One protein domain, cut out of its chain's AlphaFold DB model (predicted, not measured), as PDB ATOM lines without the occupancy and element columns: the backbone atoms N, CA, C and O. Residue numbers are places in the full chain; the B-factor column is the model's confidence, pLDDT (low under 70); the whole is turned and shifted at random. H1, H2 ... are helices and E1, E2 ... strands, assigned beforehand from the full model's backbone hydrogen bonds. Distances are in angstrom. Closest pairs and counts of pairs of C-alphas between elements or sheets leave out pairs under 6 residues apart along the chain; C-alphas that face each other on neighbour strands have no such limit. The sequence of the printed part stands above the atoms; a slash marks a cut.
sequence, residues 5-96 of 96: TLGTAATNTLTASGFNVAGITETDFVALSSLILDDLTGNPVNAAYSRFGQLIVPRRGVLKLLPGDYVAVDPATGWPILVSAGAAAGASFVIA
ATOM      1  N   THR A   5     161.669 131.139 137.796       70.25
ATOM      2  CA  THR A   5     162.270 131.897 136.698       70.25
ATOM      3  C   THR A   5     163.090 130.953 135.833       70.25
ATOM      4  O   THR A   5     164.018 130.315 136.327       70.25
ATOM      5  N   LEU A   6     162.768 130.869 134.541       66.56
ATOM      6  CA  LEU A   6     163.609 130.192 133.556       66.56
ATOM      7  C   LEU A   6     164.420 131.249 132.812       66.56
ATOM      8  O   LEU A   6     163.859 132.099 132.127       66.56
ATOM      9  N   GLY A   7     165.742 131.214 132.958       66.25
ATOM     10  CA  GLY A   7     166.634 132.179 132.320       66.25
ATOM     11  C   GLY A   7     167.860 131.528 131.694       66.25
ATOM     12  O   GLY A   7     168.322 130.469 132.128       66.25
ATOM     13  N   THR A   8     168.400 132.184 130.667       56.38
ATOM     14  CA  THR A   8     169.778 131.965 130.206       56.38
ATOM     15  C   THR A   8     170.690 133.019 130.841       56.38
ATOM     16  O   THR A   8     170.214 134.010 131.392       56.38
ATOM     17  N   ALA A   9     172.010 132.819 130.792       53.84
ATOM     18  CA  ALA A   9     173.014 133.621 131.510       53.84
ATOM     19  C   ALA A   9     173.030 135.143 131.211       53.84
ATOM     20  O   ALA A   9     173.819 135.869 131.810       53.84
ATOM     21  N   ALA A  10     172.182 135.644 130.311       52.59
ATOM     22  CA  ALA A  10     172.091 137.052 129.948       52.59
ATOM     23  C   ALA A  10     170.638 137.542 130.045       52.59
ATOM     24  O   ALA A  10     169.864 137.320 129.121       52.59
ATOM     25  N   THR A  11     170.302 138.207 131.162       61.25
ATOM     26  CA  THR A  11     169.175 139.154 131.396       61.25
ATOM     27  C   THR A  11     167.737 138.771 131.014       61.25
ATOM     28  O   THR A  11     166.815 139.474 131.415       61.25
ATOM     29  N   ASN A  12     167.503 137.676 130.300       62.41
ATOM     30  CA  ASN A  12     166.189 137.268 129.831       62.41
ATOM     31  C   ASN A  12     165.592 136.297 130.845       62.41
ATOM     32  O   ASN A  12     165.988 135.133 130.920       62.41
ATOM     33  N   THR A  13     164.656 136.801 131.642       72.38
ATOM     34  CA  THR A  13     163.908 136.022 132.628       72.38
ATOM     35  C   THR A  13     162.533 135.681 132.071       72.38
ATOM     36  O   THR A  13     161.726 136.574 131.818       72.38
ATOM     37  N   LEU A  14     162.258 134.394 131.899       81.25
ATOM     38  CA  LEU A  14     160.936 133.876 131.573       81.25
ATOM     39  C   LEU A  14     160.247 133.436 132.865       81.25
ATOM     40  O   LEU A  14     160.889 132.894 133.764       81.25
ATOM     41  N   THR A  15     158.933 133.621 132.945       81.06
ATOM     42  CA  THR A  15     158.144 133.064 134.053       81.06
ATOM     43  C   THR A  15     157.818 131.617 133.725       81.06
ATOM     44  O   THR A  15     157.243 131.359 132.671       81.06
ATOM     45  N   ALA A  16     158.183 130.669 134.583       82.69
ATOM     46  CA  ALA A  16     158.073 129.250 134.284       82.69
ATOM     47  C   ALA A  16     157.369 128.444 135.374       82.69
ATOM     48  O   ALA A  16     157.435 128.747 136.561       82.69
ATOM     49  N   SER A  17     156.731 127.355 134.960       81.88
ATOM     50  CA  SER A  17     156.189 126.337 135.849       81.88
ATOM     51  C   SER A  17     156.562 124.951 135.353       81.88
ATOM     52  O   SER A  17     156.377 124.622 134.179       81.88
ATOM     53  N   GLY A  18     157.028 124.106 136.272       81.56
ATOM     54  CA  GLY A  18     157.141 122.672 136.030       81.56
ATOM     55  C   GLY A  18     155.753 122.045 135.938       81.56
ATOM     56  O   GLY A  18     154.915 122.231 136.824       81.56
ATOM     57  N   PHE A  19     155.497 121.303 134.867       83.19
ATOM     58  CA  PHE A  19     154.265 120.558 134.698       83.19
ATOM     59  C   PHE A  19     154.332 119.243 135.480       83.19
ATOM     60  O   PHE A  19     155.132 118.343 135.205       83.19
ATOM     61  N   ASN A  20     153.434 119.123 136.453       78.62
ATOM     62  CA  ASN A  20     153.170 117.891 137.174       78.62
ATOM     63  C   ASN A  20     151.657 117.744 137.347       78.62
ATOM     64  O   ASN A  20     151.009 118.624 137.915       78.62
ATOM     65  N   VAL A  21     151.119 116.609 136.897       68.00
ATOM     66  CA  VAL A  21     149.684 116.279 136.932       68.00
ATOM     67  C   VAL A  21     149.104 116.362 138.354       68.00
ATOM     68  O   VAL A  21     147.924 116.649 138.516       68.00
ATOM     69  N   ALA A  22     149.933 116.166 139.384       67.50
ATOM     70  CA  ALA A  22     149.523 116.176 140.788       67.50
ATOM     71  C   ALA A  22     150.017 117.397 141.597       67.50
ATOM     72  O   ALA A  22     149.725 117.477 142.787       67.50
ATOM     73  N   GLY A  23     150.803 118.314 141.008       66.25
ATOM     74  CA  GLY A  23     151.680 119.207 141.793       66.25
ATOM     75  C   GLY A  23     151.568 120.719 141.564       66.25
ATOM     76  O   GLY A  23     152.204 121.486 142.301       66.25
ATOM     77  N   ILE A  24     150.808 121.177 140.564       71.38
ATOM     78  CA  ILE A  24     150.652 122.616 140.298       71.38
ATOM     79  C   ILE A  24     149.555 123.204 141.195       71.38
ATOM     80  O   ILE A  24     148.488 122.606 141.337       71.38
ATOM     81  N   THR A  25     149.809 124.350 141.836       77.12
ATOM     82  CA  THR A  25     148.755 125.013 142.622       77.12
ATOM     83  C   THR A  25     147.805 125.742 141.676       77.12
ATOM     84  O   THR A  25     148.193 126.128 140.570       77.12
ATOM     85  N   GLU A  26     146.551 125.946 142.089       75.81
ATOM     86  CA  GLU A  26     145.587 126.676 141.255       75.81
ATOM     87  C   GLU A  26     146.048 128.109 140.965       75.81
ATOM     88  O   GLU A  26     145.841 128.612 139.862       75.81
ATOM     89  N   THR A  27     146.713 128.742 141.930       80.62
ATOM     90  CA  THR A  27     147.222 130.108 141.809       80.62
ATOM     91  C   THR A  27     148.311 130.210 140.747       80.62
ATOM     92  O   THR A  27     148.222 131.079 139.884       80.62
ATOM     93  N   ASP A  28     149.289 129.300 140.754       77.56
ATOM     94  CA  ASP A  28     150.378 129.300 139.767       77.56
ATOM     95  C   ASP A  28     149.846 129.025 138.354       77.56
ATOM     96  O   ASP A  28     150.264 129.648 137.380       77.56
ATOM     97  N   PHE A  29     148.865 128.125 138.248       79.38
ATOM     98  CA  PHE A  29     148.210 127.798 136.986       79.38
ATOM     99  C   PHE A  29     147.466 128.997 136.383       79.38
ATOM    100  O   PHE A  29     147.629 129.288 135.196       79.38
ATOM    101  N   VAL A  30     146.663 129.706 137.185       84.31
ATOM    102  CA  VAL A  30     145.934 130.899 136.726       84.31
ATOM    103  C   VAL A  30     146.910 132.022 136.384       84.31
ATOM    104  O   VAL A  30     146.755 132.661 135.344       84.31
ATOM    105  N   ALA A  31     147.940 132.223 137.208       85.81
ATOM    106  CA  ALA A  31     148.960 133.231 136.962       85.81
ATOM    107  C   ALA A  31     149.688 132.973 135.633       85.81
ATOM    108  O   ALA A  31     149.701 133.853 134.774       85.81
ATOM    109  N   LEU A  32     150.193 131.759 135.392       85.12
ATOM    110  CA  LEU A  32     150.891 131.438 134.145       85.12
ATOM    111  C   LEU A  32     149.967 131.478 132.922       85.12
ATOM    112  O   LEU A  32     150.361 131.999 131.883       85.12
ATOM    113  N   SER A  33     148.724 130.998 133.039       85.56
ATOM    114  CA  SER A  33     147.765 131.081 131.931       85.56
ATOM    115  C   SER A  33     147.410 132.525 131.574       85.56
ATOM    116  O   SER A  33     147.136 132.792 130.408       85.56
ATOM    117  N   SER A  34     147.399 133.446 132.545       87.81
ATOM    118  CA  SER A  34     147.104 134.865 132.300       87.81
ATOM    119  C   SER A  34     148.230 135.603 131.572       87.81
ATOM    120  O   SER A  34     147.973 136.604 130.909       87.81
ATOM    121  N   LEU A  35     149.459 135.088 131.666       88.94
ATOM    122  CA  LEU A  35     150.628 135.638 130.984       88.94
ATOM    123  C   LEU A  35     150.705 135.223 129.513       88.94
ATOM    124  O   LEU A  35     151.464 135.829 128.765       88.94
ATOM    125  N   ILE A  36     149.951 134.209 129.079       90.75
ATOM    126  CA  ILE A  36     149.959 133.772 127.680       90.75
ATOM    127  C   ILE A  36     149.052 134.691 126.863       90.75
ATOM    128  O   ILE A  36     147.827 134.681 127.019       90.75
ATOM    129  N   LEU A  37     149.664 135.469 125.971       91.38
ATOM    130  CA  LEU A  37     148.986 136.478 125.163       91.38
ATOM    131  C   LEU A  37     148.910 136.060 123.697       91.38
ATOM    132  O   LEU A  37     149.794 135.398 123.160       91.38
ATOM    133  N   ASP A  38     147.838 136.479 123.042       86.94
ATOM    134  CA  ASP A  38     147.639 136.350 121.610       86.94
ATOM    135  C   ASP A  38     148.612 137.263 120.845       86.94
ATOM    136  O   ASP A  38     148.666 138.468 121.076       86.94
ATOM    137  N   ASP A  39     149.349 136.696 119.890       82.88
ATOM    138  CA  ASP A  39     150.479 137.351 119.215       82.88
ATOM    139  C   ASP A  39     150.111 138.518 118.275       82.88
ATOM    140  O   ASP A  39     150.993 139.244 117.823       82.88
ATOM    141  N   LEU A  40     148.823 138.734 117.994       84.44
ATOM    142  CA  LEU A  40     148.326 139.839 117.158       84.44
ATOM    143  C   LEU A  40     147.623 140.908 117.988       84.44
ATOM    144  O   LEU A  40     147.704 142.093 117.679       84.44
ATOM    145  N   THR A  41     146.868 140.479 118.996       87.88
ATOM    146  CA  THR A  41     145.991 141.363 119.769       87.88
ATOM    147  C   THR A  41     146.573 141.746 121.123       87.88
ATOM    148  O   THR A  41     146.089 142.698 121.725       87.88
ATOM    149  N   GLY A  42     147.579 141.015 121.615       85.94
ATOM    150  CA  GLY A  42     148.153 141.203 122.949       85.94
ATOM    151  C   GLY A  42     147.192 140.857 124.091       85.94
ATOM    152  O   GLY A  42     147.484 141.153 125.245       85.94
ATOM    153  N   ASN A  43     146.041 140.250 123.789       89.38
ATOM    154  CA  ASN A  43     145.045 139.878 124.786       89.38
ATOM    155  C   ASN A  43     145.327 138.480 125.354       89.38
ATOM    156  O   ASN A  43     145.813 137.619 124.618       89.38
ATOM    157  N   PRO A  44     144.964 138.203 126.617       87.56
ATOM    158  CA  PRO A  44     145.106 136.871 127.194       87.56
ATOM    159  C   PRO A  44     144.336 135.810 126.410       87.56
ATOM    160  O   PRO A  44     143.170 136.005 126.049       87.56
ATOM    161  N   VAL A  45     144.963 134.656 126.191       88.81
ATOM    162  CA  VAL A  45     144.292 133.503 125.586       88.81
ATOM    163  C   VAL A  45     143.557 132.710 126.663       88.81
ATOM    164  O   VAL A  45     144.135 132.252 127.649       88.81
ATOM    165  N   ASN A  46     142.250 132.533 126.472       85.00
ATOM    166  CA  ASN A  46     141.428 131.767 127.402       85.00
ATOM    167  C   ASN A  46     141.855 130.290 127.406       85.00
ATOM    168  O   ASN A  46     142.003 129.684 126.346       85.00
ATOM    169  N   ALA A  47     142.036 129.727 128.604       83.81
ATOM    170  CA  ALA A  47     142.463 128.347 128.825       83.81
ATOM    171  C   ALA A  47     143.754 127.976 128.072       83.81
ATOM    172  O   ALA A  47     143.923 126.838 127.631       83.81
ATOM    173  N   ALA A  48     144.673 128.940 127.931       85.75
ATOM    174  CA  ALA A  48     145.924 128.753 127.205       85.75
ATOM    175  C   ALA A  48     146.790 127.623 127.771       85.75
ATOM    176  O   ALA A  48     147.521 126.960 127.041       85.75
ATOM    177  N   TYR A  49     146.692 127.382 129.070       86.75
ATOM    178  CA  TYR A  49     147.376 126.306 129.762       86.75
ATOM    179  C   TYR A  49     146.333 125.398 130.415       86.75
ATOM    180  O   TYR A  49     145.365 125.890 130.984       86.75
ATOM    181  N   SER A  50     146.495 124.076 130.316       85.06
ATOM    182  CA  SER A  50     145.518 123.085 130.788       85.06
ATOM    183  C   SER A  50     146.143 122.058 131.724       85.06
ATOM    184  O   SER A  50     147.231 121.534 131.476       85.06
ATOM    185  N   ARG A  51     145.387 121.678 132.762       79.56
ATOM    186  CA  ARG A  51     145.757 120.613 133.714       79.56
ATOM    187  C   ARG A  51     145.847 119.235 133.071       79.56
ATOM    188  O   ARG A  51     146.534 118.361 133.586       79.56
ATOM    189  N   PHE A  52     145.188 119.051 131.932       81.62
ATOM    190  CA  PHE A  52     145.195 117.793 131.187       81.62
ATOM    191  C   PHE A  52     146.420 117.643 130.275       81.62
ATOM    192  O   PHE A  52     146.453 116.763 129.419       81.62
ATOM    193  N   GLY A  53     147.429 118.499 130.455       85.12
ATOM    194  CA  GLY A  53     148.676 118.430 129.713       85.12
ATOM    195  C   GLY A  53     148.553 119.018 128.313       85.12
ATOM    196  O   GLY A  53     148.995 118.407 127.343       85.12
ATOM    197  N   GLN A  54     147.925 120.187 128.199       89.44
ATOM    198  CA  GLN A  54     147.817 120.915 126.937       89.44
ATOM    199  C   GLN A  54     148.283 122.359 127.115       89.44
ATOM    200  O   GLN A  54     147.972 123.001 128.119       89.44
ATOM    201  N   LEU A  55     149.017 122.856 126.126       91.06
ATOM    202  CA  LEU A  55     149.469 124.237 126.025       91.06
ATOM    203  C   LEU A  55     149.062 124.776 124.657       91.06
ATOM    204  O   LEU A  55     149.532 124.296 123.627       91.06
ATOM    205  N   ILE A  56     148.177 125.760 124.640       91.25
ATOM    206  CA  ILE A  56     147.766 126.455 123.428       91.25
ATOM    207  C   ILE A  56     148.865 127.443 123.059       91.25
ATOM    208  O   ILE A  56     149.225 128.320 123.842       91.25
ATOM    209  N   VAL A  57     149.361 127.315 121.835       90.44
ATOM    210  CA  VAL A  57     150.196 128.329 121.203       90.44
ATOM    211  C   VAL A  57     149.273 129.157 120.308       90.44
ATOM    212  O   VAL A  57     148.741 128.611 119.327       90.44
ATOM    213  N   PRO A  58     149.040 130.442 120.634       88.06
ATOM    214  CA  PRO A  58     148.114 131.293 119.895       88.06
ATOM    215  C   PRO A  58     148.385 131.214 118.390       88.06
ATOM    216  O   PRO A  58     149.530 131.304 117.950       88.06
ATOM    217  N   ARG A  59     147.333 130.943 117.606       85.44
ATOM    218  CA  ARG A  59     147.372 130.787 116.137       85.44
ATOM    219  C   ARG A  59     148.328 129.724 115.565       85.44
ATOM    220  O   ARG A  59     148.491 129.670 114.348       85.44
ATOM    221  N   ARG A  60     148.930 128.849 116.380       87.81
ATOM    222  CA  ARG A  60     149.833 127.776 115.904       87.81
ATOM    223  C   ARG A  60     149.391 126.366 116.280       87.81
ATOM    224  O   ARG A  60     149.854 125.409 115.668       87.81
ATOM    225  N   GLY A  61     148.482 126.233 117.242       89.12
ATOM    226  CA  GLY A  61     147.886 124.957 117.628       89.12
ATOM    227  C   GLY A  61     148.073 124.654 119.108       89.12
ATOM    228  O   GLY A  61     148.193 125.561 119.928       89.12
ATOM    229  N   VAL A  62     148.069 123.368 119.452       91.38
ATOM    230  CA  VAL A  62     148.140 122.900 120.839       91.38
ATOM    231  C   VAL A  62     149.290 121.915 120.984       91.38
ATOM    232  O   VAL A  62     149.385 120.943 120.236       91.38
ATOM    233  N   LEU A  63     150.155 122.163 121.959       91.06
ATOM    234  CA  LEU A  63     151.230 121.271 122.362       91.06
ATOM    235  C   LEU A  63     150.761 120.380 123.509       91.06
ATOM    236  O   LEU A  63     150.021 120.814 124.394       91.06
ATOM    237  N   LYS A  64     151.208 119.124 123.498       91.25
ATOM    238  CA  LYS A  64     150.973 118.175 124.585       91.25
ATOM    239  C   LYS A  64     152.122 118.255 125.582       91.25
ATOM    240  O   LYS A  64     153.277 118.163 125.186       91.25
ATOM    241  N   LEU A  65     151.779 118.380 126.854       89.69
ATOM    242  CA  LEU A  65     152.717 118.391 127.969       89.69
ATOM    243  C   LEU A  65     152.836 116.982 128.539       89.69
ATOM    244  O   LEU A  65     151.828 116.296 128.744       89.69
ATOM    245  N   LEU A  66     154.063 116.567 128.817       88.81
ATOM    246  CA  LEU A  66     154.371 115.328 129.511       88.81
ATOM    247  C   LEU A  66     154.896 115.630 130.921       88.81
ATOM    248  O   LEU A  66     155.435 116.711 131.164       88.81
ATOM    249  N   PRO A  67     154.724 114.706 131.885       86.69
ATOM    250  CA  PRO A  67     155.235 114.901 133.237       86.69
ATOM    251  C   PRO A  67     156.732 115.241 133.244       86.69
ATOM    252  O   PRO A  67     157.532 114.515 132.657       86.69
ATOM    253  N   GLY A  68     157.098 116.324 133.935       82.38
ATOM    254  CA  GLY A  68     158.478 116.815 134.013       82.38
ATOM    255  C   GLY A  68     158.845 117.867 132.963       82.38
ATOM    256  O   GLY A  68     159.927 118.445 133.057       82.38
ATOM    257  N   ASP A  69     157.969 118.143 131.996       86.31
ATOM    258  CA  ASP A  69     158.137 119.279 131.091       86.31
ATOM    259  C   ASP A  69     157.974 120.605 131.841       86.31
ATOM    260  O   ASP A  69     157.256 120.698 132.837       86.31
ATOM    261  N   TYR A  70     158.601 121.657 131.333       86.62
ATOM    262  CA  TYR A  70     158.465 123.016 131.833       86.62
ATOM    263  C   TYR A  70     157.736 123.871 130.809       86.62
ATOM    264  O   TYR A  70     158.033 123.834 129.615       86.62
ATOM    265  N   VAL A  71     156.793 124.673 131.289       88.31
ATOM    266  CA  VAL A  71     156.178 125.731 130.492       88.31
ATOM    267  C   VAL A  71     156.737 127.049 130.974       88.31
ATOM    268  O   VAL A  71     156.603 127.374 132.148       88.31
ATOM    269  N   ALA A  72     157.357 127.791 130.068       88.25
ATOM    270  CA  ALA A  72     157.834 129.138 130.301       88.25
ATOM    271  C   ALA A  72     157.038 130.125 129.448       88.25
ATOM    272  O   ALA A  72     156.540 129.776 128.381       88.25
ATOM    273  N   VAL A  73     156.920 131.358 129.916       89.06
ATOM    274  CA  VAL A  73     156.272 132.449 129.200       89.06
ATOM    275  C   VAL A  73     157.197 133.651 129.240       89.06
ATOM    276  O   VAL A  73     157.713 134.010 130.303       89.06
ATOM    277  N   ASP A  74     157.418 134.261 128.080       87.44
ATOM    278  CA  ASP A  74     158.081 135.557 128.004       87.44
ATOM    279  C   ASP A  74     157.127 136.641 128.523       87.44
ATOM    280  O   ASP A  74     156.102 136.882 127.887       87.44
ATOM    281  N   PRO A  75     157.423 137.304 129.656       81.25
ATOM    282  CA  PRO A  75     156.522 138.299 130.227       81.25
ATOM    283  C   PRO A  75     156.363 139.546 129.347       81.25
ATOM    284  O   PRO A  75     155.387 140.272 129.513       81.25
ATOM    285  N   ALA A  76     157.294 139.813 128.422       83.00
ATOM    286  CA  ALA A  76     157.211 140.973 127.539       83.00
ATOM    287  C   ALA A  76     156.259 140.743 126.357       83.00
ATOM    288  O   ALA A  76     155.552 141.661 125.947       83.00
ATOM    289  N   THR A  77     156.248 139.530 125.799       85.75
ATOM    290  CA  THR A  77     155.463 139.196 124.595       85.75
ATOM    291  C   THR A  77     154.255 138.309 124.880       85.75
ATOM    292  O   THR A  77     153.368 138.187 124.039       85.75
ATOM    293  N   GLY A  78     154.218 137.665 126.044       87.38
ATOM    294  CA  GLY A  78     153.261 136.620 126.385       87.38
ATOM    295  C   GLY A  78     153.461 135.321 125.605       87.38
ATOM    296  O   GLY A  78     152.560 134.482 125.570       87.38
ATOM    297  N   TRP A  79     154.618 135.147 124.957       88.88
ATOM    298  CA  TRP A  79     154.888 133.985 124.123       88.88
ATOM    299  C   TRP A  79     155.148 132.729 124.973       88.88
ATOM    300  O   TRP A  79     156.084 132.728 125.782       88.88
ATOM    301  N   PRO A  80     154.374 131.640 124.791       91.06
ATOM    302  CA  PRO A  80     154.584 130.401 125.524       91.06
ATOM    303  C   PRO A  80     155.696 129.548 124.896       91.06
ATOM    304  O   PRO A  80     155.763 129.350 123.681       91.06
ATOM    305  N   ILE A  81     156.545 128.978 125.746       88.62
ATOM    306  CA  ILE A  81     157.661 128.102 125.389       88.62
ATOM    307  C   ILE A  81     157.508 126.799 126.171       88.62
ATOM    308  O   ILE A  81     157.508 126.789 127.401       88.62
ATOM    309  N   LEU A  82     157.400 125.685 125.446       89.31
ATOM    310  CA  LEU A  82     157.457 124.350 126.029       89.31
ATOM    311  C   LEU A  82     158.891 123.839 125.997       89.31
ATOM    312  O   LEU A  82     159.537 123.809 124.951       89.31
ATOM    313  N   VAL A  83     159.350 123.383 127.148       87.44
ATOM    314  CA  VAL A  83     160.675 122.834 127.346       87.44
ATOM    315  C   VAL A  83     160.526 121.415 127.873       87.44
ATOM    316  O   VAL A  83     159.935 121.199 128.927       87.44
ATOM    317  N   SER A  84     161.045 120.434 127.138       87.56
ATOM    318  CA  SER A  84     160.911 119.037 127.550       87.56
ATOM    319  C   SER A  84     161.757 118.722 128.784       87.56
ATOM    320  O   SER A  84     162.822 119.311 128.987       87.56
ATOM    321  N   ALA A  85     161.335 117.731 129.573       83.88
ATOM    322  CA  ALA A  85     162.094 117.259 130.736       83.88
ATOM    323  C   ALA A  85     163.562 116.913 130.395       83.88
ATOM    324  O   ALA A  85     164.487 117.247 131.135       83.88
ATOM    325  N   GLY A  86     163.785 116.277 129.238       81.94
ATOM    326  CA  GLY A  86     165.124 115.926 128.759       81.94
ATOM    327  C   GLY A  86     165.974 117.146 128.396       81.94
ATOM    328  O   GLY A  86     167.158 117.180 128.719       81.94
ATOM    329  N   ALA A  87     165.371 118.174 127.788       79.75
ATOM    330  CA  ALA A  87     166.059 119.440 127.546       79.75
ATOM    331  C   ALA A  87     166.415 120.140 128.869       79.75
ATOM    332  O   ALA A  87     167.488 120.731 128.969       79.75
ATOM    333  N   ALA A  88     165.563 120.014 129.896       75.12
ATOM    334  CA  ALA A  88     165.772 120.598 131.228       75.12
ATOM    335  C   ALA A  88     166.914 119.986 132.013       75.12
ATOM    336  O   ALA A  88     167.629 120.697 132.716       75.12
ATOM    337  N   ALA A  89     167.169 118.701 131.811       75.44
ATOM    338  CA  ALA A  89     168.349 118.057 132.362       75.44
ATOM    339  C   ALA A  89     169.662 118.492 131.671       75.44
ATOM    340  O   ALA A  89     170.737 118.289 132.229       75.44
ATOM    341  N   GLY A  90     169.597 119.085 130.471       69.12
ATOM    342  CA  GLY A  90     170.752 119.388 129.612       69.12
ATOM    343  C   GLY A  90     171.564 120.644 129.962       69.12
ATOM    344  O   GLY A  90     172.494 120.966 129.231       69.12
ATOM    345  N   ALA A  91     171.238 121.346 131.054       57.94
ATOM    346  CA  ALA A  91     171.981 122.484 131.626       57.94
ATOM    347  C   ALA A  91     172.041 123.804 130.820       57.94
ATOM    348  O   ALA A  91     172.647 124.765 131.289       57.94
ATOM    349  N   SER A  92     171.388 123.917 129.658       63.88
ATOM    350  CA  SER A  92     171.370 125.178 128.883       63.88
ATOM    351  C   SER A  92     170.517 126.295 129.507       63.88
ATOM    352  O   SER A  92     170.561 127.434 129.040       63.88
ATOM    353  N   PHE A  93     169.727 125.989 130.537       64.88
ATOM    354  CA  PHE A  93     168.879 126.946 131.243       64.88
ATOM    355  C   PHE A  93     168.805 126.609 132.729       64.88
ATOM    356  O   PHE A  93     168.836 125.443 133.123       64.88
ATOM    357  N   VAL A  94     168.709 127.657 133.544       65.06
ATOM    358  CA  VAL A  94     168.538 127.554 134.994       65.06
ATOM    359  C   VAL A  94     167.070 127.803 135.309       65.06
ATOM    360  O   VAL A  94     166.489 128.765 134.807       65.06
ATOM    361  N   ILE A  95     166.489 126.925 136.123       67.31
ATOM    362  CA  ILE A  95     165.151 127.086 136.693       67.31
ATOM    363  C   ILE A  95     165.354 127.335 138.185       67.31
ATOM    364  O   ILE A  95     165.859 126.453 138.882       67.31
ATOM    365  N   ALA A  96     165.030 128.546 138.633       62.53
ATOM    366  CA  ALA A  96     165.160 128.991 140.022       62.53
ATOM    367  C   ALA A  96     163.795 129.315 140.629       62.53
ATOM    368  O   ALA A  96     162.959 129.891 139.893       62.53
TER     369      ALA A  96
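This is residues 5 to 96 of the 96 residues of an uncharacterized protein of Dehalococcoidia bacterium (UniProt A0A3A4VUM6). A strongly twisted, curled sheet of four strands, E1, E2, E5 and E6, has helix H1 over one face, and the small hairpin E3 and E4 sits near its E6 edge. The printed tail after H2 comes back to E1. The 92 printed residues hold E1 E2 H1 E3 E4 E5 E6 H2 in chain order, the sheet being antiparallel in the order E1 - E2 - E5 - E6. The class is mixed, helices and strands, with 40 residues, under half, in named elements. It is compact, radius of gyration of the C-alphas 12.4 A, spanning 34 by 32 by 24 A.

E1, residues 5 to 7, and E2, 13 to 18, form a hairpin, with N 6 and O 14 at 2.9 A. E5, 70 to 73, is antiparallel to E2, with N 17 and O 71 at 2.8 A. E6, 80 to 83, forms a hairpin with E5, with N 72 and O 81 at 2.9 A. In two layers, a helix on one face of a sheet, H1, 26 to 35, lies over E2 and E5 at a height of 9.6 A; its closest C-alphas to E5 are Leu 35 and Val 73, 6.7 A. E3, 54 to 57, and E4, 61 to 64, form a hairpin, with N 55 and O 63 at 2.9 A. The closest C-alphas of E3 and E6 are Val 57 and Pro 80, 6.5 A. H2, 85 to 89, is only just not on the sheet, with 4 pairs of C-alphas within 10 A. In H1 and H2 every O i to N i+4 pair is within hydrogen-bond range.

E1 begins at C-alpha 5 (162.270, 131.897, 136.698). E2 is 15.3 A long and H1 14.5 A. H2 ends at C-alpha 89 (168.349, 118.057, 132.362).

The C-alphas of Thr 41 and Ala 89 are the farthest apart, 34.7 A. The printed part has no cut. The link from H1 to E3 is long, 18 residues. Residues 6 to 12, 21 to 23 and 90 to 96 have pLDDT under 70.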